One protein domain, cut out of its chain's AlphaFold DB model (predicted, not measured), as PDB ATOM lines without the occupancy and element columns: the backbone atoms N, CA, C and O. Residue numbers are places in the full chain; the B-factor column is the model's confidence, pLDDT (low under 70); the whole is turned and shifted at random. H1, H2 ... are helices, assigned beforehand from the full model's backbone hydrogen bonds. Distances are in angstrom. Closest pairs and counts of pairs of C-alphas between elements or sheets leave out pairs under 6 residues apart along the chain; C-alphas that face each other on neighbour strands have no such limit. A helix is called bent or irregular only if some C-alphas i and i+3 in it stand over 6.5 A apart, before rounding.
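This is residues 192 to 327 of the 430 residues of an uncharacterized protein of Streptomyces sp. 3214.6 (UniProt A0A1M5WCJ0). A row of short helices is wound into an elongated stack that advances steadily from one end to the other, with H1, H2 and H3 at one end, H5 to H8 in the middle, and H9, H10 and H11 at the other end. Short H4 lies between the first group and the middle, where the join is loose; helices mostly cross, but H2 with H3 and H7 with H8 form hairpins. The printed part has 136 residues with eleven named helices, H1 to H11 in chain order, and no named strand; the class is all helix. It is compact, with a radius of gyration of the C-alphas of 15.8 A, and spans 53 by 27 by 22 A.

H1, residues 194 to 201, touches H3, residues 219 to 228, at a steep tilt of 55 degrees, with closest C-alphas Ala 194 and Leu 221 at 5.5 A. H2, residues 206 to 215, forms a helical hairpin with H3 at 13 degrees; the closest C-alphas, Phe 213 and Lys 222, are 5.6 A apart. H4, residues 231 to 234, touches no helix but is near H2 and H3. H5, residues 238 to 252, is close to H3 but not clearly touching, with closest C-alphas Thr 219 and Leu 244 at 7.5 A. H5 touches H6, residues 255 to 264, with residues 245 to 249 alone; the closest C-alphas, Leu 248 and Val 258, are 5.8 A apart. H7, residues 272 to 282, is about perpendicular to H5 at 86 degrees and touches it, with closest C-alphas Ser 238 and Pro 279 at 4.5 A. H7 is only just irregular: C-alphas 275 and 278 are 6.9 A apart. H8, residues 286 to 296, forms a helical hairpin with H7 at 15 degrees, with closest C-alphas Ile 277 and Val 289 at 5.6 A; these two are the hub, touching three helices each. H9, residues 300 to 309, and H10, residues 313 to 316, only just touch, only at the corner, with 3 pairs of C-alphas within 8 A. H10 touches H7, with closest C-alphas Ala 281 and Met 316 at 5.6 A. H11, residues 319 to 325, touches H8 at a steep tilt of 65 degrees, with closest C-alphas Asp 290 and Pro 320 at 6.4 A. Every O i to N i+4 pair is within hydrogen-bond range in H1, H2, H3, H6, H8, H9 and H11; H5 has 10 of 11, H7 has 5 of 7, and H4 and H10 are too short for such a pair.

H1 begins at C-alpha 194, (-19.702, 22.167, -44.516), and H11 ends at C-alpha 325, (-14.637, 47.898, -8.735). H5 is 21.9 A from first to last C-alpha, and H8 15.2 A.

The C-alphas farthest apart, of Gly 192 and Thr 327, are 53.5 A apart. The printed part has no cut and no long link. Its mean pLDDT is 92.1, and no printed residue is under 70.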
ATOM      1  N   GLY A 192     -23.212  22.068 -51.196       91.75
ATOM      2  CA  GLY A 192     -22.606  20.938 -50.497       91.75
ATOM      3  C   GLY A 192     -22.590  21.109 -48.974       91.75
ATOM      4  O   GLY A 192     -22.913  22.164 -48.429       91.75
ATOM      5  N   SER A 193     -22.143  20.074 -48.262       95.25
ATOM      6  CA  SER A 193     -22.008  20.122 -46.802       95.25
ATOM      7  C   SER A 193     -20.807  20.969 -46.353       95.25
ATOM      8  O   SER A 193     -19.851  21.178 -47.106       95.25
ATOM      9  N   ALA A 194     -20.826  21.435 -45.101       96.06
ATOM     10  CA  ALA A 194     -19.702  22.167 -44.516       96.06
ATOM     11  C   ALA A 194     -18.384  21.355 -44.484       96.06
ATOM     12  O   ALA A 194     -17.350  21.912 -44.852       96.06
ATOM     13  N   PRO A 195     -18.376  20.044 -44.150       96.69
ATOM     14  CA  PRO A 195     -17.165  19.226 -44.255       96.69
ATOM     15  C   PRO A 195     -16.605  19.130 -45.682       96.69
ATOM     16  O   PRO A 195     -15.387  19.153 -45.865       96.69
ATOM     17  N   ALA A 196     -17.474  19.062 -46.699       96.56
ATOM     18  CA  ALA A 196     -17.044  19.022 -48.096       96.56
ATOM     19  C   ALA A 196     -16.354  20.333 -48.507       96.56
ATOM     20  O   ALA A 196     -15.303  20.297 -49.143       96.56
ATOM     21  N   LEU A 197     -16.889  21.478 -48.069       97.25
ATOM     22  CA  LEU A 197     -16.264  22.783 -48.293       97.25
ATOM     23  C   LEU A 197     -14.893  22.875 -47.617       97.25
ATOM     24  O   LEU A 197     -13.921  23.304 -48.229       97.25
ATOM     25  N   VAL A 198     -14.798  22.456 -46.352       97.31
ATOM     26  CA  VAL A 198     -13.523  22.459 -45.619       97.31
ATOM     27  C   VAL A 198     -12.484  21.586 -46.325       97.31
ATOM     28  O   VAL A 198     -11.325  21.986 -46.421       97.31
ATOM     29  N   THR A 199     -12.906  20.435 -46.855       97.00
ATOM     30  CA  THR A 199     -12.039  19.519 -47.609       97.00
ATOM     31  C   THR A 199     -11.513  20.169 -48.885       97.00
ATOM     32  O   THR A 199     -10.309  20.123 -49.127       97.00
ATOM     33  N   ASP A 200     -12.373  20.832 -49.663       95.25
ATOM     34  CA  ASP A 200     -11.966  21.572 -50.868       95.25
ATOM     35  C   ASP A 200     -10.933  22.674 -50.551       95.25
ATOM     36  O   ASP A 200      -9.916  22.823 -51.236       95.25
ATOM     37  N   LEU A 201     -11.126  23.375 -49.430       95.94
ATOM     38  CA  LEU A 201     -10.244  24.451 -48.973       95.94
ATOM     39  C   LEU A 201      -8.896  23.989 -48.393       95.94
ATOM     40  O   LEU A 201      -7.999  24.817 -48.197       95.94
ATOM     41  N   SER A 202      -8.720  22.691 -48.129       95.31
ATOM     42  CA  SER A 202      -7.531  22.159 -47.439       95.31
ATOM     43  C   SER A 202      -6.230  22.394 -48.208       95.31
ATOM     44  O   SER A 202      -5.190  22.647 -47.604       95.31
ATOM     45  N   THR A 203      -6.306  22.414 -49.539       89.81
ATOM     46  CA  THR A 203      -5.158  22.628 -50.437       89.81
ATOM     47  C   THR A 203      -4.954  24.090 -50.837       89.81
ATOM     48  O   THR A 203      -3.988  24.404 -51.530       89.81
ATOM     49  N   LYS A 204      -5.863  24.990 -50.438       90.19
ATOM     50  CA  LYS A 204      -5.814  26.413 -50.792       90.19
ATOM     51  C   LYS A 204      -4.946  27.195 -49.811       90.19
ATOM     52  O   LYS A 204      -4.780  26.789 -48.668       90.19
ATOM     53  N   ASP A 205      -4.414  28.327 -50.242       84.56
ATOM     54  CA  ASP A 205      -3.733  29.280 -49.365       84.56
ATOM     55  C   ASP A 205      -4.733  30.107 -48.525       84.56
ATOM     56  O   ASP A 205      -5.933  30.157 -48.815       84.56
ATOM     57  N   ASP A 206      -4.243  30.785 -47.485       81.88
ATOM     58  CA  ASP A 206      -5.079  31.563 -46.557       81.88
ATOM     59  C   ASP A 206      -5.803  32.736 -47.222       81.88
ATOM     60  O   ASP A 206      -6.933  33.059 -46.846       81.88
ATOM     61  N   GLN A 207      -5.201  33.344 -48.251       82.06
ATOM     62  CA  GLN A 207      -5.843  34.416 -49.003       82.06
ATOM     63  C   GLN A 207      -7.068  33.867 -49.737       82.06
ATOM     64  O   GLN A 207      -8.156  34.433 -49.625       82.06
ATOM     65  N   THR A 208      -6.928  32.743 -50.439       87.44
ATOM     66  CA  THR A 208      -8.042  32.061 -51.104       87.44
ATOM     67  C   THR A 208      -9.120  31.649 -50.097       87.44
ATOM     68  O   THR A 208     -10.303  31.908 -50.328       87.44
ATOM     69  N   ARG A 209      -8.745  31.086 -48.941       91.12
ATOM     70  CA  ARG A 209      -9.707  30.702 -47.888       91.12
ATOM     71  C   ARG A 209     -10.500  31.900 -47.358       91.12
ATOM     72  O   ARG A 209     -11.721  31.817 -47.232       91.12
ATOM     73  N   ALA A 210      -9.846  33.032 -47.107       87.19
ATOM     74  CA  ALA A 210     -10.518  34.253 -46.661       87.19
ATOM     75  C   ALA A 210     -11.444  34.852 -47.730       87.19
ATOM     76  O   ALA A 210     -12.520  35.377 -47.422       87.19
ATOM     77  N   GLN A 211     -11.061  34.749 -49.002       88.88
ATOM     78  CA  GLN A 211     -11.940  35.128 -50.099       88.88
ATOM     79  C   GLN A 211     -13.198  34.260 -50.110       88.88
ATOM     80  O   GLN A 211     -14.298  34.812 -50.084       88.88
ATOM     81  N   VAL A 212     -13.049  32.933 -50.024       93.19
ATOM     82  CA  VAL A 212     -14.174  31.989 -49.955       93.19
ATOM     83  C   VAL A 212     -15.065  32.252 -48.739       93.19
ATOM     84  O   VAL A 212     -16.283  32.296 -48.895       93.19
ATOM     85  N   PHE A 213     -14.500  32.552 -47.564       93.69
ATOM     86  CA  PHE A 213     -15.269  32.960 -46.379       93.69
ATOM     87  C   PHE A 213     -16.240  34.125 -46.657       93.69
ATOM     88  O   PHE A 213     -17.352  34.159 -46.131       93.69
ATOM     89  N   SER A 214     -15.851  35.075 -47.509       89.25
ATOM     90  CA  SER A 214     -16.710  36.209 -47.903       89.25
ATOM     91  C   SER A 214     -17.847  35.812 -48.834       89.25
ATOM     92  O   SER A 214     -18.850  36.517 -48.901       89.25
ATOM     93  N   LEU A 215     -17.636  34.754 -49.613       92.81
ATOM     94  CA  LEU A 215     -18.509  34.351 -50.709       92.81
ATOM     95  C   LEU A 215     -19.581  33.372 -50.251       92.81
ATOM     96  O   LEU A 215     -20.677  33.397 -50.804       92.81
ATOM     97  N   VAL A 216     -19.268  32.522 -49.271       95.19
ATOM     98  CA  VAL A 216     -20.187  31.466 -48.850       95.19
ATOM     99  C   VAL A 216     -21.495  32.037 -48.287       95.19
ATOM    100  O   VAL A 216     -21.477  33.017 -47.529       95.19
ATOM    101  N   PRO A 217     -22.640  31.431 -48.647       92.06
ATOM    102  CA  PRO A 217     -23.948  32.051 -48.456       92.06
ATOM    103  C   PRO A 217     -24.443  32.034 -47.007       92.06
ATOM    104  O   PRO A 217     -25.222  32.903 -46.625       92.06
ATOM    105  N   THR A 218     -24.008  31.072 -46.188       92.00
ATOM    106  CA  THR A 218     -24.540  30.877 -44.832       92.00
ATOM    107  C   THR A 218     -23.482  31.095 -43.757       92.00
ATOM    108  O   THR A 218     -22.286  30.870 -43.963       92.00
ATOM    109  N   THR A 219     -23.926  31.525 -42.575       91.25
ATOM    110  CA  THR A 219     -23.040  31.702 -41.418       91.25
ATOM    111  C   THR A 219     -22.476  30.370 -40.919       91.25
ATOM    112  O   THR A 219     -21.321  30.334 -40.509       91.25
ATOM    113  N   ASP A 220     -23.203  29.258 -41.053       91.19
ATOM    114  CA  ASP A 220     -22.692  27.922 -40.707       91.19
ATOM    115  C   ASP A 220     -21.448  27.537 -41.514       91.19
ATOM    116  O   ASP A 220     -20.465  27.047 -40.956       91.19
ATOM    117  N   LEU A 221     -21.449  27.812 -42.825       95.56
ATOM    118  CA  LEU A 221     -20.278  27.583 -43.675       95.56
ATOM    119  C   LEU A 221     -19.108  28.471 -43.235       95.56
ATOM    120  O   LEU A 221     -17.975  28.002 -43.163       95.56
ATOM    121  N   LYS A 222     -19.379  29.729 -42.868       94.94
ATOM    122  CA  LYS A 222     -18.371  30.655 -42.326       94.94
ATOM    123  C   LYS A 222     -17.759  30.134 -41.027       94.94
ATOM    124  O   LYS A 222     -16.538  30.113 -40.902       94.94
ATOM    125  N   VAL A 223     -18.581  29.667 -40.087       94.44
ATOM    126  CA  VAL A 223     -18.123  29.061 -38.826       94.44
ATOM    127  C   VAL A 223     -17.279  27.818 -39.100       94.44
ATOM    128  O   VAL A 223     -16.223  27.659 -38.492       94.44
ATOM    129  N   ALA A 224     -17.695  26.958 -40.035       95.56
ATOM    130  CA  ALA A 224     -16.939  25.761 -40.397       95.56
ATOM    131  C   ALA A 224     -15.557  26.088 -40.984       95.56
ATOM    132  O   ALA A 224     -14.574  25.463 -40.586       95.56
ATOM    133  N   ILE A 225     -15.463  27.093 -41.866       96.19
ATOM    134  CA  ILE A 225     -14.177  27.582 -42.389       96.19
ATOM    135  C   ILE A 225     -13.284  28.046 -41.236       96.19
ATOM    136  O   ILE A 225     -12.143  27.610 -41.141       96.19
ATOM    137  N   LEU A 226     -13.790  28.899 -40.342       95.81
ATOM    138  CA  LEU A 226     -12.977  29.457 -39.258       95.81
ATOM    139  C   LEU A 226     -12.537  28.396 -38.245       95.81
ATOM    140  O   LEU A 226     -11.413  28.450 -37.764       95.81
ATOM    141  N   ARG A 227     -13.380  27.398 -37.959       95.38
ATOM    142  CA  ARG A 227     -13.002  26.250 -37.119       95.38
ATOM    143  C   ARG A 227     -11.883  25.417 -37.739       95.38
ATOM    144  O   ARG A 227     -11.020  24.934 -37.017       95.38
ATOM    145  N   ALA A 228     -11.908  25.237 -39.058       95.69
ATOM    146  CA  ALA A 228     -10.873  24.499 -39.775       95.69
ATOM    147  C   ALA A 228      -9.581  25.311 -39.955       95.69
ATOM    148  O   ALA A 228      -8.495  24.737 -39.982       95.69
ATOM    149  N   TYR A 229      -9.698  26.639 -40.050       92.62
ATOM    150  CA  TYR A 229      -8.589  27.566 -40.283       92.62
ATOM    151  C   TYR A 229      -8.626  28.729 -39.269       92.62
ATOM    152  O   TYR A 229      -8.980  29.856 -39.633       92.62
ATOM    153  N   PRO A 230      -8.267  28.475 -37.993       90.62
ATOM    154  CA  PRO A 230      -8.401  29.429 -36.887       90.62
ATOM    155  C   PRO A 230      -7.757  30.797 -37.107       90.62
ATOM    156  O   PRO A 230      -8.305  31.815 -36.685       90.62
ATOM    157  N   ASP A 231      -6.611  30.841 -37.787       84.44
ATOM    158  CA  ASP A 231      -5.851  32.080 -37.981       84.44
ATOM    159  C   ASP A 231      -6.622  33.131 -38.785       84.44
ATOM    160  O   ASP A 231      -6.457  34.328 -38.540       84.44
ATOM    161  N   LEU A 232      -7.547  32.695 -39.649       87.31
ATOM    162  CA  LEU A 232      -8.421  33.590 -40.403       87.31
ATOM    163  C   LEU A 232      -9.335  34.414 -39.492       87.31
ATOM    164  O   LEU A 232      -9.721  35.518 -39.866       87.31
ATOM    165  N   TYR A 233      -9.680  33.919 -38.297       91.50
ATOM    166  CA  TYR A 233     -10.546  34.653 -37.374       91.50
ATOM    167  C   TYR A 233      -9.892  35.946 -36.872       91.50
ATOM    168  O   TYR A 233     -10.551  36.987 -36.800       91.50
ATOM    169  N   ARG A 234      -8.584  35.900 -36.587       85.31
ATOM    170  CA  ARG A 234      -7.789  37.070 -36.171       85.31
ATOM    171  C   ARG A 234      -7.654  38.110 -37.289       85.31
ATOM    172  O   ARG A 234      -7.341  39.263 -37.011       85.31
ATOM    173  N   ASP A 235      -7.878  37.701 -38.538       78.94
ATOM    174  CA  ASP A 235      -7.807  38.558 -39.731       78.94
ATOM    175  C   ASP A 235      -9.145  39.221 -40.073       78.94
ATOM    176  O   ASP A 235      -9.210  40.113 -40.926       78.94
ATOM    177  N   LEU A 236     -10.225  38.801 -39.412       84.12
ATOM    178  CA  LEU A 236     -11.535  39.395 -39.609       84.12
ATOM    179  C   LEU A 236     -11.581  40.827 -39.076       84.12
ATOM    180  O   LEU A 236     -10.968  41.165 -38.068       84.12
ATOM    181  N   SER A 237     -12.368  41.678 -39.737       82.19
ATOM    182  CA  SER A 237     -12.664  43.004 -39.189       82.19
ATOM    183  C   SER A 237     -13.474  42.885 -37.895       82.19
ATOM    184  O   SER A 237     -14.301  41.975 -37.790       82.19
ATOM    185  N   SER A 238     -13.326  43.840 -36.970       85.88
ATOM    186  CA  SER A 238     -14.094  43.871 -35.715       85.88
ATOM    187  C   SER A 238     -15.603  43.766 -35.969       85.88
ATOM    188  O   SER A 238     -16.289  42.967 -35.342       85.88
ATOM    189  N   ALA A 239     -16.127  44.453 -36.991       86.69
ATOM    190  CA  ALA A 239     -17.539  44.342 -37.373       86.69
ATOM    191  C   ALA A 239     -17.935  42.913 -37.797       86.69
ATOM    192  O   ALA A 239     -19.008  42.423 -37.447       86.69
ATOM    193  N   THR A 240     -17.074  42.215 -38.542       90.06
ATOM    194  CA  THR A 240     -17.309  40.821 -38.944       90.06
ATOM    195  C   THR A 240     -17.233  39.872 -37.748       90.06
ATOM    196  O   THR A 240     -18.086  38.993 -37.631       90.06
ATOM    197  N   GLN A 241     -16.258  40.061 -36.853       94.06
ATOM    198  CA  GLN A 241     -16.136  39.288 -35.614       94.06
ATOM    199  C   GLN A 241     -17.385  39.471 -34.747       94.06
ATOM    200  O   GLN A 241     -18.000  38.485 -34.350       94.06
ATOM    201  N   ALA A 242     -17.819  40.713 -34.538       94.88
ATOM    202  CA  ALA A 242     -19.001  41.038 -33.751       94.88
ATOM    203  C   ALA A 242     -20.285  40.442 -34.339       94.88
ATOM    204  O   ALA A 242     -21.088  39.868 -33.607       94.88
ATOM    205  N   ASN A 243     -20.464  40.523 -35.662       93.25
ATOM    206  CA  ASN A 243     -21.610  39.918 -36.342       93.25
ATOM    207  C   ASN A 243     -21.624  38.392 -36.195       93.25
ATOM    208  O   ASN A 243     -22.683  37.814 -35.970       93.25
ATOM    209  N   LEU A 244     -20.463  37.740 -36.300       94.56
ATOM    210  CA  LEU A 244     -20.346  36.290 -36.151       94.56
ATOM    211  C   LEU A 244     -20.635  35.839 -34.714       94.56
ATOM    212  O   LEU A 244     -21.442  34.937 -34.508       94.56
ATOM    213  N   LEU A 245     -19.988  36.467 -33.728       96.00
ATOM    214  CA  LEU A 245     -20.186  36.152 -32.311       96.00
ATOM    215  C   LEU A 245     -21.619  36.466 -31.869       96.00
ATOM    216  O   LEU A 245     -22.222  35.686 -31.138       96.00
ATOM    217  N   GLY A 246     -22.174  37.575 -32.358       94.25
ATOM    218  CA  GLY A 246     -23.571  37.939 -32.164       94.25
ATOM    219  C   GLY A 246     -24.519  36.890 -32.728       94.25
ATOM    220  O   GLY A 246     -25.384  36.422 -32.007       94.25
ATOM    221  N   TRP A 247     -24.310  36.450 -33.971       94.31
ATOM    222  CA  TRP A 247     -25.123  35.393 -34.576       94.31
ATOM    223  C   TRP A 247     -25.027  34.064 -33.815       94.31
ATOM    224  O   TRP A 247     -26.053  33.434 -33.582       94.31
ATOM    225  N   LEU A 248     -23.824  33.659 -33.390       93.62
ATOM    226  CA  LEU A 248     -23.626  32.444 -32.586       93.62
ATOM    227  C   LEU A 248     -24.420  32.499 -31.278       93.62
ATOM    228  O   LEU A 248     -25.006  31.500 -30.872       93.62
ATOM    229  N   TYR A 249     -24.456  33.667 -30.638       92.88
ATOM    230  CA  TYR A 249     -25.278  33.880 -29.457       92.88
ATOM    231  C   TYR A 249     -26.771  33.875 -29.795       92.88
ATOM    232  O   TYR A 249     -27.527  33.140 -29.174       92.88
ATOM    233  N   ASP A 250     -27.194  34.655 -30.791       89.19
ATOM    234  CA  ASP A 250     -28.601  34.867 -31.144       89.19
ATOM    235  C   ASP A 250     -29.274  33.567 -31.639       89.19
ATOM    236  O   ASP A 250     -30.460  33.358 -31.390       89.19
ATOM    237  N   ALA A 251     -28.523  32.664 -32.286       82.19
ATOM    238  CA  ALA A 251     -29.040  31.403 -32.827       82.19
ATOM    239  C   ALA A 251     -29.620  30.470 -31.750       82.19
ATOM    240  O   ALA A 251     -30.653  29.846 -31.979       82.19
ATOM    241  N   ASN A 252     -28.980  30.402 -30.578       77.38
ATOM    242  CA  ASN A 252     -29.357  29.471 -29.506       77.38
ATOM    243  C   ASN A 252     -29.580  30.154 -28.147       77.38
ATOM    244  O   ASN A 252     -29.944  29.490 -27.181       77.38
ATOM    245  N   SER A 253     -29.352  31.468 -28.049       79.19
ATOM    246  CA  SER A 253     -29.278  32.233 -26.792       79.19
ATOM    247  C   SER A 253     -28.293  31.641 -25.774       79.19
ATOM    248  O   SER A 253     -28.510  31.715 -24.565       79.19
ATOM    249  N   GLN A 254     -27.207  31.023 -26.251       88.56
ATOM    250  CA  GLN A 254     -26.240  30.317 -25.410       88.56
ATOM    251  C   GLN A 254     -24.848  30.933 -25.515       88.56
ATOM    252  O   GLN A 254     -24.143  30.799 -26.513       88.56
ATOM    253  N   ILE A 255     -24.392  31.543 -24.418       94.38
ATOM    254  CA  ILE A 255     -23.023  32.066 -24.320       94.38
ATOM    255  C   ILE A 255     -21.958  30.964 -24.450       94.38
ATOM    256  O   ILE A 255     -20.845  31.218 -24.909       94.38
ATOM    257  N   ALA A 256     -22.313  29.727 -24.092       92.25
ATOM    258  CA  ALA A 256     -21.446  28.563 -24.230       92.25
ATOM    259  C   ALA A 256     -21.046  28.299 -25.691       92.25
ATOM    260  O   ALA A 256     -19.909  27.893 -25.927       92.25
ATOM    261  N   ASP A 257     -21.910  28.597 -26.667       92.00
ATOM    262  CA  ASP A 257     -21.604  28.412 -28.092       92.00
ATOM    263  C   ASP A 257     -20.544  29.402 -28.572       92.00
ATOM    264  O   ASP A 257     -19.585  29.019 -29.247       92.00
ATOM    265  N   VAL A 258     -20.662  30.664 -28.151       95.19
ATOM    266  CA  VAL A 258     -19.656  31.705 -28.400       95.19
ATOM    267  C   VAL A 258     -18.331  31.321 -27.742       95.19
ATOM    268  O   VAL A 258     -17.278  31.360 -28.380       95.19
ATOM    269  N   GLY A 259     -18.378  30.888 -26.479       94.06
ATOM    270  CA  GLY A 259     -17.201  30.435 -25.741       94.06
ATOM    271  C   GLY A 259     -16.519  29.228 -26.392       94.06
ATOM    272  O   GLY A 259     -15.297  29.222 -26.531       94.06
ATOM    273  N   SER A 260     -17.292  28.231 -26.827       93.19
ATOM    274  CA  SER A 260     -16.809  27.034 -27.524       93.19
ATOM    275  C   SER A 260     -16.199  27.383 -28.880       93.19
ATOM    276  O   SER A 260     -15.107  26.918 -29.213       93.19
ATOM    277  N   PHE A 261     -16.843  28.276 -29.636       95.56
ATOM    278  CA  PHE A 261     -16.296  28.782 -30.888       95.56
ATOM    279  C   PHE A 261     -14.942  29.470 -30.677       95.56
ATOM    280  O   PHE A 261     -13.973  29.090 -31.330       95.56
ATOM    281  N   LEU A 262     -14.831  30.401 -29.727       96.31
ATOM    282  CA  LEU A 262     -13.566  31.085 -29.434       96.31
ATOM    283  C   LEU A 262     -12.459  30.116 -28.987       96.31
ATOM    284  O   LEU A 262     -11.297  30.311 -29.333       96.31
ATOM    285  N   THR A 263     -12.806  29.036 -28.277       95.00
ATOM    286  CA  THR A 263     -11.863  27.938 -27.999       95.00
ATOM    287  C   THR A 263     -11.436  27.222 -29.279       95.00
ATOM    288  O   THR A 263     -10.249  26.971 -29.461       95.00
ATOM    289  N   SER A 264     -12.373  26.917 -30.181       94.25
ATOM    290  CA  SER A 264     -12.073  26.220 -31.440       94.25
ATOM    291  C   SER A 264     -11.200  27.036 -32.396       94.25
ATOM    292  O   SER A 264     -10.394  26.457 -33.115       94.25
ATOM    293  N   VAL A 265     -11.295  28.370 -32.354       94.44
ATOM    294  CA  VAL A 265     -10.395  29.272 -33.092       94.44
ATOM    295  C   VAL A 265      -9.152  29.678 -32.282       94.44
ATOM    296  O   VAL A 265      -8.435  30.610 -32.645       94.44
ATOM    297  N   ALA A 266      -8.879  28.959 -31.189       91.44
ATOM    298  CA  ALA A 266      -7.694  29.094 -30.349       91.44
ATOM    299  C   ALA A 266      -7.448  30.517 -29.815       91.44
ATOM    300  O   ALA A 266      -6.298  30.937 -29.706       91.44
ATOM    301  N   ILE A 267      -8.505  31.265 -29.479       92.75
ATOM    302  CA  ILE A 267      -8.378  32.595 -28.869       92.75
ATOM    303  C   ILE A 267      -8.071  32.437 -27.381       92.75
ATOM    304  O   ILE A 267      -8.899  31.959 -26.594       92.75
ATOM    305  N   ALA A 268      -6.854  32.828 -27.003       85.69
ATOM    306  CA  ALA A 268      -6.398  32.798 -25.622       85.69
ATOM    307  C   ALA A 268      -6.991  33.957 -24.806       85.69
ATOM    308  O   ALA A 268      -7.429  34.968 -25.353       85.69
ATOM    309  N   SER A 269      -6.961  33.855 -23.472       78.88
ATOM    310  CA  SER A 269      -7.528  34.889 -22.589       78.88
ATOM    311  C   SER A 269      -6.911  36.276 -22.798       78.88
ATOM    312  O   SER A 269      -7.607  37.271 -22.646       78.88
ATOM    313  N   HIS A 270      -5.632  36.353 -23.175       78.75
ATOM    314  CA  HIS A 270      -4.972  37.631 -23.447       78.75
ATOM    315  C   HIS A 270      -5.356  38.265 -24.789       78.75
ATOM    316  O   HIS A 270      -5.205  39.469 -24.932       78.75
ATOM    317  N   GLU A 271      -5.844  37.475 -25.745       86.56
ATOM    318  CA  GLU A 271      -6.320  37.946 -27.053       86.56
ATOM    319  C   GLU A 271      -7.832  38.230 -27.035       86.56
ATOM    320  O   GLU A 271      -8.395  38.749 -27.997       86.56
ATOM    321  N   LEU A 272      -8.511  37.868 -25.939       93.06
ATOM    322  CA  LEU A 272      -9.961  37.969 -25.803       93.06
ATOM    323  C   LEU A 272     -10.453  39.410 -25.971       93.06
ATOM    324  O   LEU A 272     -11.522  39.624 -26.543       93.06
ATOM    325  N   VAL A 273      -9.686  40.385 -25.474       92.88
ATOM    326  CA  VAL A 273     -10.060  41.799 -25.561       92.88
ATOM    327  C   VAL A 273     -10.128  42.234 -27.023       92.88
ATOM    328  O   VAL A 273     -11.192  42.630 -27.487       92.88
ATOM    329  N   GLU A 274      -9.030  42.048 -27.752       89.25
ATOM    330  CA  GLU A 274      -8.844  42.519 -29.130       89.25
ATOM    331  C   GLU A 274      -9.737  41.790 -30.143       89.25
ATOM    332  O   GLU A 274     -10.173  42.371 -31.134       89.25
ATOM    333  N   HIS A 275     -10.001  40.499 -29.924       92.88
ATOM    334  CA  HIS A 275     -10.683  39.659 -30.914       92.88
ATOM    335  C   HIS A 275     -12.125  39.302 -30.562       92.88
ATOM    336  O   HIS A 275     -12.803  38.688 -31.382       92.88
ATOM    337  N   ALA A 276     -12.621  39.680 -29.382       96.25
ATOM    338  CA  ALA A 276     -14.011  39.425 -29.013       96.25
ATOM    339  C   ALA A 276     -14.668  40.581 -28.253       96.25
ATOM    340  O   ALA A 276     -15.729  41.041 -28.672       96.25
ATOM    341  N   ILE A 277     -14.067  41.059 -27.158       97.31
ATOM    342  CA  ILE A 277     -14.711  42.051 -26.282       97.31
ATOM    343  C   ILE A 277     -14.851  43.405 -26.972       97.31
ATOM    344  O   ILE A 277     -15.965  43.913 -27.058       97.31
ATOM    345  N   GLU A 278     -13.759  43.965 -27.488       94.88
ATOM    346  CA  GLU A 278     -13.762  45.256 -28.181       94.88
ATOM    347  C   GLU A 278     -14.666  45.224 -29.430       94.88
ATOM    348  O   GLU A 278     -15.581  46.045 -29.503       94.88
ATOM    349  N   PRO A 279     -14.570  44.219 -30.334       95.62
ATOM    350  CA  PRO A 279     -15.519  44.070 -31.438       95.62
ATOM    351  C   PRO A 279     -16.996  44.090 -31.024       95.62
ATOM    352  O   PRO A 279     -17.819  44.757 -31.654       95.62
ATOM    353  N   LEU A 280     -17.356  43.344 -29.978       97.56
ATOM    354  CA  LEU A 280     -18.732  43.279 -29.491       97.56
ATOM    355  C   LEU A 280     -19.176  44.587 -28.827       97.56
ATOM    356  O   LEU A 280     -20.325  44.996 -29.014       97.56
ATOM    357  N   ALA A 281     -18.286  45.239 -28.078       96.00
ATOM    358  CA  ALA A 281     -18.545  46.523 -27.440       96.00
ATOM    359  C   ALA A 281     -18.787  47.623 -28.484       96.00
ATOM    360  O   ALA A 281     -19.792  48.329 -28.394       96.00
ATOM    361  N   ASP A 282     -17.950  47.694 -29.522       93.38
ATOM    362  CA  ASP A 282     -18.091  48.634 -30.642       93.38
ATOM    363  C   ASP A 282     -19.397  48.425 -31.419       93.38
ATOM    364  O   ASP A 282     -20.016  49.376 -31.897       93.38
ATOM    365  N   ALA A 283     -19.856  47.174 -31.515       94.75
ATOM    366  CA  ALA A 283     -21.147  46.827 -32.102       94.75
ATOM    367  C   ALA A 283     -22.347  47.075 -31.162       94.75
ATOM    368  O   ALA A 283     -23.481  46.757 -31.521       94.75
ATOM    369  N   GLY A 284     -22.124  47.604 -29.954       95.44
ATOM    370  CA  GLY A 284     -23.168  47.882 -28.966       95.44
ATOM    371  C   GLY A 284     -23.754  46.640 -28.285       95.44
ATOM    372  O   GLY A 284     -24.806  46.729 -27.653       95.44
ATOM    373  N   ARG A 285     -23.101  45.472 -28.380       95.06
ATOM    374  CA  ARG A 285     -23.569  44.197 -27.801       95.06
ATOM    375  C   ARG A 285     -23.098  44.017 -26.350       95.06
ATOM    376  O   ARG A 285     -22.509  42.998 -25.995       95.06
ATOM    377  N   THR A 286     -23.383  44.997 -25.495       93.06
ATOM    378  CA  THR A 286     -22.886  45.070 -24.103       93.06
ATOM    379  C   THR A 286     -23.287  43.874 -23.233       93.06
ATOM    380  O   THR A 286     -22.466  43.360 -22.482       93.06
ATOM    381  N   GLN A 287     -24.511  43.358 -23.374       92.88
ATOM    382  CA  GLN A 287     -24.950  42.161 -22.641       92.88
ATOM    383  C   GLN A 287     -24.121  40.922 -23.003       92.88
ATOM    384  O   GLN A 287     -23.797  40.108 -22.138       92.88
ATOM    385  N   LEU A 288     -23.753  40.789 -24.282       95.69
ATOM    386  CA  LEU A 288     -22.930  39.683 -24.755       95.69
ATOM    387  C   LEU A 288     -21.479  39.829 -24.285       95.69
ATOM    388  O   LEU A 288     -20.860  38.833 -23.923       95.69
ATOM    389  N   VAL A 289     -20.961  41.061 -24.239       97.31
ATOM    390  CA  VAL A 289     -19.654  41.368 -23.636       97.31
ATOM    391  C   VAL A 289     -19.611  40.908 -22.180       97.31
ATOM    392  O   VAL A 289     -18.717  40.144 -21.818       97.31
ATOM    393  N   ASP A 290     -20.593  41.301 -21.366       96.25
ATOM    394  CA  ASP A 290     -20.639  40.957 -19.940       96.25
ATOM    395  C   ASP A 290     -20.742  39.441 -19.721       96.25
ATOM    396  O   ASP A 290     -20.012  38.869 -18.902       96.25
ATOM    397  N   ALA A 291     -21.601  38.768 -20.492       95.19
ATOM    398  CA  ALA A 291     -21.759  37.318 -20.432       95.19
ATOM    399  C   ALA A 291     -20.470  36.586 -20.842       95.19
ATOM    400  O   ALA A 291     -20.046  35.643 -20.171       95.19
ATOM    401  N   LEU A 292     -19.817  37.032 -21.922       96.56
ATOM    402  CA  LEU A 292     -18.583  36.425 -22.412       96.56
ATOM    403  C   LEU A 292     -17.425  36.643 -21.439       96.56
ATOM    404  O   LEU A 292     -16.671  35.706 -21.169       96.56
ATOM    405  N   PHE A 293     -17.290  37.858 -20.905       96.50
ATOM    406  CA  PHE A 293     -16.263  38.197 -19.929       96.50
ATOM    407  C   PHE A 293     -16.404  37.340 -18.667       96.50
ATOM    408  O   PHE A 293     -15.435  36.717 -18.239       96.50
ATOM    409  N   THR A 294     -17.627  37.208 -18.146       95.06
ATOM    410  CA  THR A 294     -17.929  36.349 -16.989       95.06
ATOM    411  C   THR A 294     -17.593  34.883 -17.267       95.06
ATOM    412  O   THR A 294     -17.005  34.209 -16.422       95.06
ATOM    413  N   LEU A 295     -17.919  34.384 -18.466       95.12
ATOM    414  CA  LEU A 295     -17.645  33.001 -18.858       95.12
ATOM    415  C   LEU A 295     -16.141  32.714 -18.999       95.12
ATOM    416  O   LEU A 295     -15.668  31.657 -18.585       95.12
ATOM    417  N   ARG A 296     -15.391  33.615 -19.643       94.69
ATOM    418  CA  ARG A 296     -13.996  33.376 -20.062       94.69
ATOM    419  C   ARG A 296     -12.959  33.875 -19.068       94.69
ATOM    420  O   ARG A 296     -11.817  33.422 -19.127       94.69
ATOM    421  N   VAL A 297     -13.341  34.779 -18.172       94.12
ATOM    422  CA  VAL A 297     -12.462  35.381 -17.165       94.12
ATOM    423  C   VAL A 297     -13.118  35.289 -15.778       94.12
ATOM    424  O   VAL A 297     -13.377  36.304 -15.135       94.12
ATOM    425  N   PRO A 298     -13.422  34.076 -15.276       93.00
ATOM    426  CA  PRO A 298     -14.194  33.923 -14.042       93.00
ATOM    427  C   PRO A 298     -13.402  34.276 -12.774       93.00
ATOM    428  O   PRO A 298     -13.991  34.490 -11.718       93.00
ATOM    429  N   LYS A 299     -12.064  34.305 -12.840       94.00
ATOM    430  CA  LYS A 299     -11.205  34.568 -11.679       94.00
ATOM    431  C   LYS A 299     -10.906  36.056 -11.557       94.00
ATOM    432  O   LYS A 299     -10.411  36.658 -12.505       94.00
ATOM    433  N   VAL A 300     -11.093  36.605 -10.358       93.06
ATOM    434  CA  VAL A 300     -10.812  38.019 -10.041       93.06
ATOM    435  C   VAL A 300      -9.391  38.434 -10.433       93.06
ATOM    436  O   VAL A 300      -9.209  39.490 -11.030       93.06
ATOM    437  N   GLU A 301      -8.382  37.601 -10.169       90.19
ATOM    438  CA  GLU A 301      -6.996  37.942 -10.521       90.19
ATOM    439  C   GLU A 301      -6.790  38.061 -12.040       90.19
ATOM    440  O   GLU A 301      -6.140  38.997 -12.500       90.19
ATOM    441  N   ASP A 302      -7.413  37.191 -12.837       90.44
ATOM    442  CA  ASP A 302      -7.334  37.278 -14.299       90.44
ATOM    443  C   ASP A 302      -8.047  38.543 -14.815       90.44
ATOM    444  O   ASP A 302      -7.559  39.203 -15.735       90.44
ATOM    445  N   GLN A 303      -9.162  38.935 -14.181       93.44
ATOM    446  CA  GLN A 303      -9.859  40.191 -14.484       93.44
ATOM    447  C   GLN A 303      -8.969  41.407 -14.185       93.44
ATOM    448  O   GLN A 303      -8.856  42.302 -15.025       93.44
ATOM    449  N   ARG A 304      -8.274  41.417 -13.038       89.50
ATOM    450  CA  ARG A 304      -7.318  42.478 -12.674       89.50
ATOM    451  C   ARG A 304      -6.190  42.605 -13.681       89.50
ATOM    452  O   ARG A 304      -5.892  43.710 -14.132       89.50
ATOM    453  N   GLN A 305      -5.575  41.483 -14.046       86.75
ATOM    454  CA  GLN A 305      -4.476  41.459 -15.010       86.75
ATOM    455  C   GLN A 305      -4.918  41.973 -16.384       86.75
ATOM    456  O   GLN A 305      -4.179  42.721 -17.029       86.75
ATOM    457  N   LEU A 306      -6.135  41.629 -16.820       89.19
ATOM    458  CA  LEU A 306      -6.692  42.147 -18.067       89.19
ATOM    459  C   LEU A 306      -6.961  43.652 -18.009       89.19
ATOM    460  O   LEU A 306      -6.576  44.345 -18.944       89.19
ATOM    461  N   VAL A 307      -7.537  44.174 -16.923       91.88
ATOM    462  CA  VAL A 307      -7.740  45.626 -16.756       91.88
ATOM    463  C   VAL A 307      -6.407  46.374 -16.691       91.88
ATOM    464  O   VAL A 307      -6.269  47.440 -17.282       91.88
ATOM    465  N   PHE A 308      -5.394  45.819 -16.020       86.25
ATOM    466  CA  PHE A 308      -4.056  46.413 -15.986       86.25
ATOM    467  C   PHE A 308      -3.438  46.523 -17.386       86.25
ATOM    468  O   PHE A 308      -2.810  47.531 -17.706       86.25
ATOM    469  N   ARG A 309      -3.626  45.499 -18.226       83.88
ATOM    470  CA  ARG A 309      -3.118  45.480 -19.602       83.88
ATOM    471  C   ARG A 309      -3.950  46.335 -20.558       83.88
ATOM    472  O   ARG A 309      -3.385  46.950 -21.455       83.88
ATOM    473  N   HIS A 310      -5.262  46.385 -20.350       85.81
ATOM    474  CA  HIS A 310      -6.222  47.119 -21.171       85.81
ATOM    475  C   HIS A 310      -7.075  48.032 -20.275       85.81
ATOM    476  O   HIS A 310      -8.212  47.684 -19.955       85.81
ATOM    477  N   PRO A 311      -6.564  49.206 -19.858       86.69
ATOM    478  CA  PRO A 311      -7.287  50.107 -18.957       86.69
ATOM    479  C   PRO A 311      -8.684  50.498 -19.443       86.69
ATOM    480  O   PRO A 311      -9.598  50.626 -18.633       86.69
ATOM    481  N   ASP A 312      -8.874  50.630 -20.759       89.06
ATOM    482  CA  ASP A 312     -10.162  50.987 -21.363       89.06
ATOM    483  C   ASP A 312     -11.217  49.873 -21.280       89.06
ATOM    484  O   ASP A 312     -12.401  50.131 -21.502       89.06
ATOM    485  N   LEU A 313     -10.830  48.659 -20.872       93.81
ATOM    486  CA  LEU A 313     -11.737  47.528 -20.676       93.81
ATOM    487  C   LEU A 313     -12.866  47.854 -19.687       93.81
ATOM    488  O   LEU A 313     -13.989  47.385 -19.866       93.81
ATOM    489  N   VAL A 314     -12.609  48.711 -18.691       95.12
ATOM    490  CA  VAL A 314     -13.621  49.166 -17.715       95.12
ATOM    491  C   VAL A 314     -14.760  49.976 -18.342       95.12
ATOM    492  O   VAL A 314     -15.811  50.139 -17.721       95.12
ATOM    493  N   ASN A 315     -14.555  50.500 -19.556       93.06
ATOM    494  CA  ASN A 315     -15.576  51.202 -20.330       93.06
ATOM    495  C   ASN A 315     -16.360  50.252 -21.249       93.06
ATOM    496  O   ASN A 315     -17.464  50.596 -21.666       93.06
ATOM    497  N   MET A 316     -15.795  49.083 -21.566       95.06
ATOM    498  CA  MET A 316     -16.391  48.084 -22.459       95.06
ATOM    499  C   MET A 316     -17.215  47.048 -21.691       95.06
ATOM    500  O   MET A 316     -18.305  46.687 -22.127       95.06
ATOM    501  N   VAL A 317     -16.699  46.581 -20.549       96.25
ATOM    502  CA  VAL A 317     -17.362  45.596 -19.686       96.25
ATOM    503  C   VAL A 317     -18.151  46.325 -18.603       96.25
ATOM    504  O   VAL A 317     -17.604  47.107 -17.823       96.25
ATOM    505  N   GLY A 318     -19.454  46.067 -18.571       93.75
ATOM    506  CA  GLY A 318     -20.428  46.701 -17.703       93.75
ATOM    507  C   GLY A 318     -20.464  46.072 -16.316       93.75
ATOM    508  O   GLY A 318     -19.606  46.345 -15.478       93.75
ATOM    509  N   GLY A 319     -21.504  45.281 -16.049       93.00
ATOM    510  CA  GLY A 319     -21.819  44.759 -14.714       93.00
ATOM    511  C   GLY A 319     -20.627  44.109 -13.999       93.00
ATOM    512  O   GLY A 319     -20.275  44.569 -12.914       93.00
ATOM    513  N   PRO A 320     -19.933  43.135 -14.620       95.38
ATOM    514  CA  PRO A 320     -18.866  42.386 -13.958       95.38
ATOM    515  C   PRO A 320     -17.730  43.257 -13.404       95.38
ATOM    516  O   PRO A 320     -17.368  43.135 -12.234       95.38
ATOM    517  N   LEU A 321     -17.181  44.174 -14.211       96.69
ATOM    518  CA  LEU A 321     -16.086  45.040 -13.758       96.69
ATOM    519  C   LEU A 321     -16.562  46.163 -12.838       96.69
ATOM    520  O   LEU A 321     -15.804  46.592 -11.967       96.69
ATOM    521  N   ARG A 322     -17.812  46.619 -12.983       95.94
ATOM    522  CA  ARG A 322     -18.404  47.590 -12.055       95.94
ATOM    523  C   ARG A 322     -18.588  46.991 -10.670       95.94
ATOM    524  O   ARG A 322     -18.304  47.678  -9.693       95.94
ATOM    525  N   ASP A 323     -19.043  45.746 -10.588       94.81
ATOM    526  CA  ASP A 323     -19.228  45.048  -9.319       94.81
ATOM    527  C   ASP A 323     -17.881  44.749  -8.663       94.81
ATOM    528  O   ASP A 323     -17.712  45.048  -7.482       94.81
ATOM    529  N   LEU A 324     -16.881  44.307  -9.437       95.75
ATOM    530  CA  LEU A 324     -15.517  44.150  -8.928       95.75
ATOM    531  C   LEU A 324     -14.938  45.480  -8.419       95.75
ATOM    532  O   LEU A 324     -14.373  45.537  -7.333       95.75
ATOM    533  N   ALA A 325     -15.117  46.580  -9.153       96.62
ATOM    534  CA  ALA A 325     -14.637  47.898  -8.735       96.62
ATOM    535  C   ALA A 325     -15.295  48.427  -7.452       96.62
ATOM    536  O   ALA A 325     -14.756  49.349  -6.838       96.62
ATOM    537  N   LYS A 326     -16.452  47.882  -7.048       95.56
ATOM    538  CA  LYS A 326     -17.099  48.232  -5.774       95.56
ATOM    539  C   LYS A 326     -16.460  47.545  -4.567       95.56
ATOM    540  O   LYS A 326     -16.731  47.958  -3.447       95.56
ATOM    541  N   THR A 327     -15.611  46.548  -4.791       94.00
ATOM    542  CA  THR A 327     -14.914  45.781  -3.747       94.00
ATOM    543  C   THR A 327     -13.399  45.764  -3.956       94.00
ATOM    544  O   THR A 327     -12.704  44.981  -3.325       94.00
TER     545      THR A 327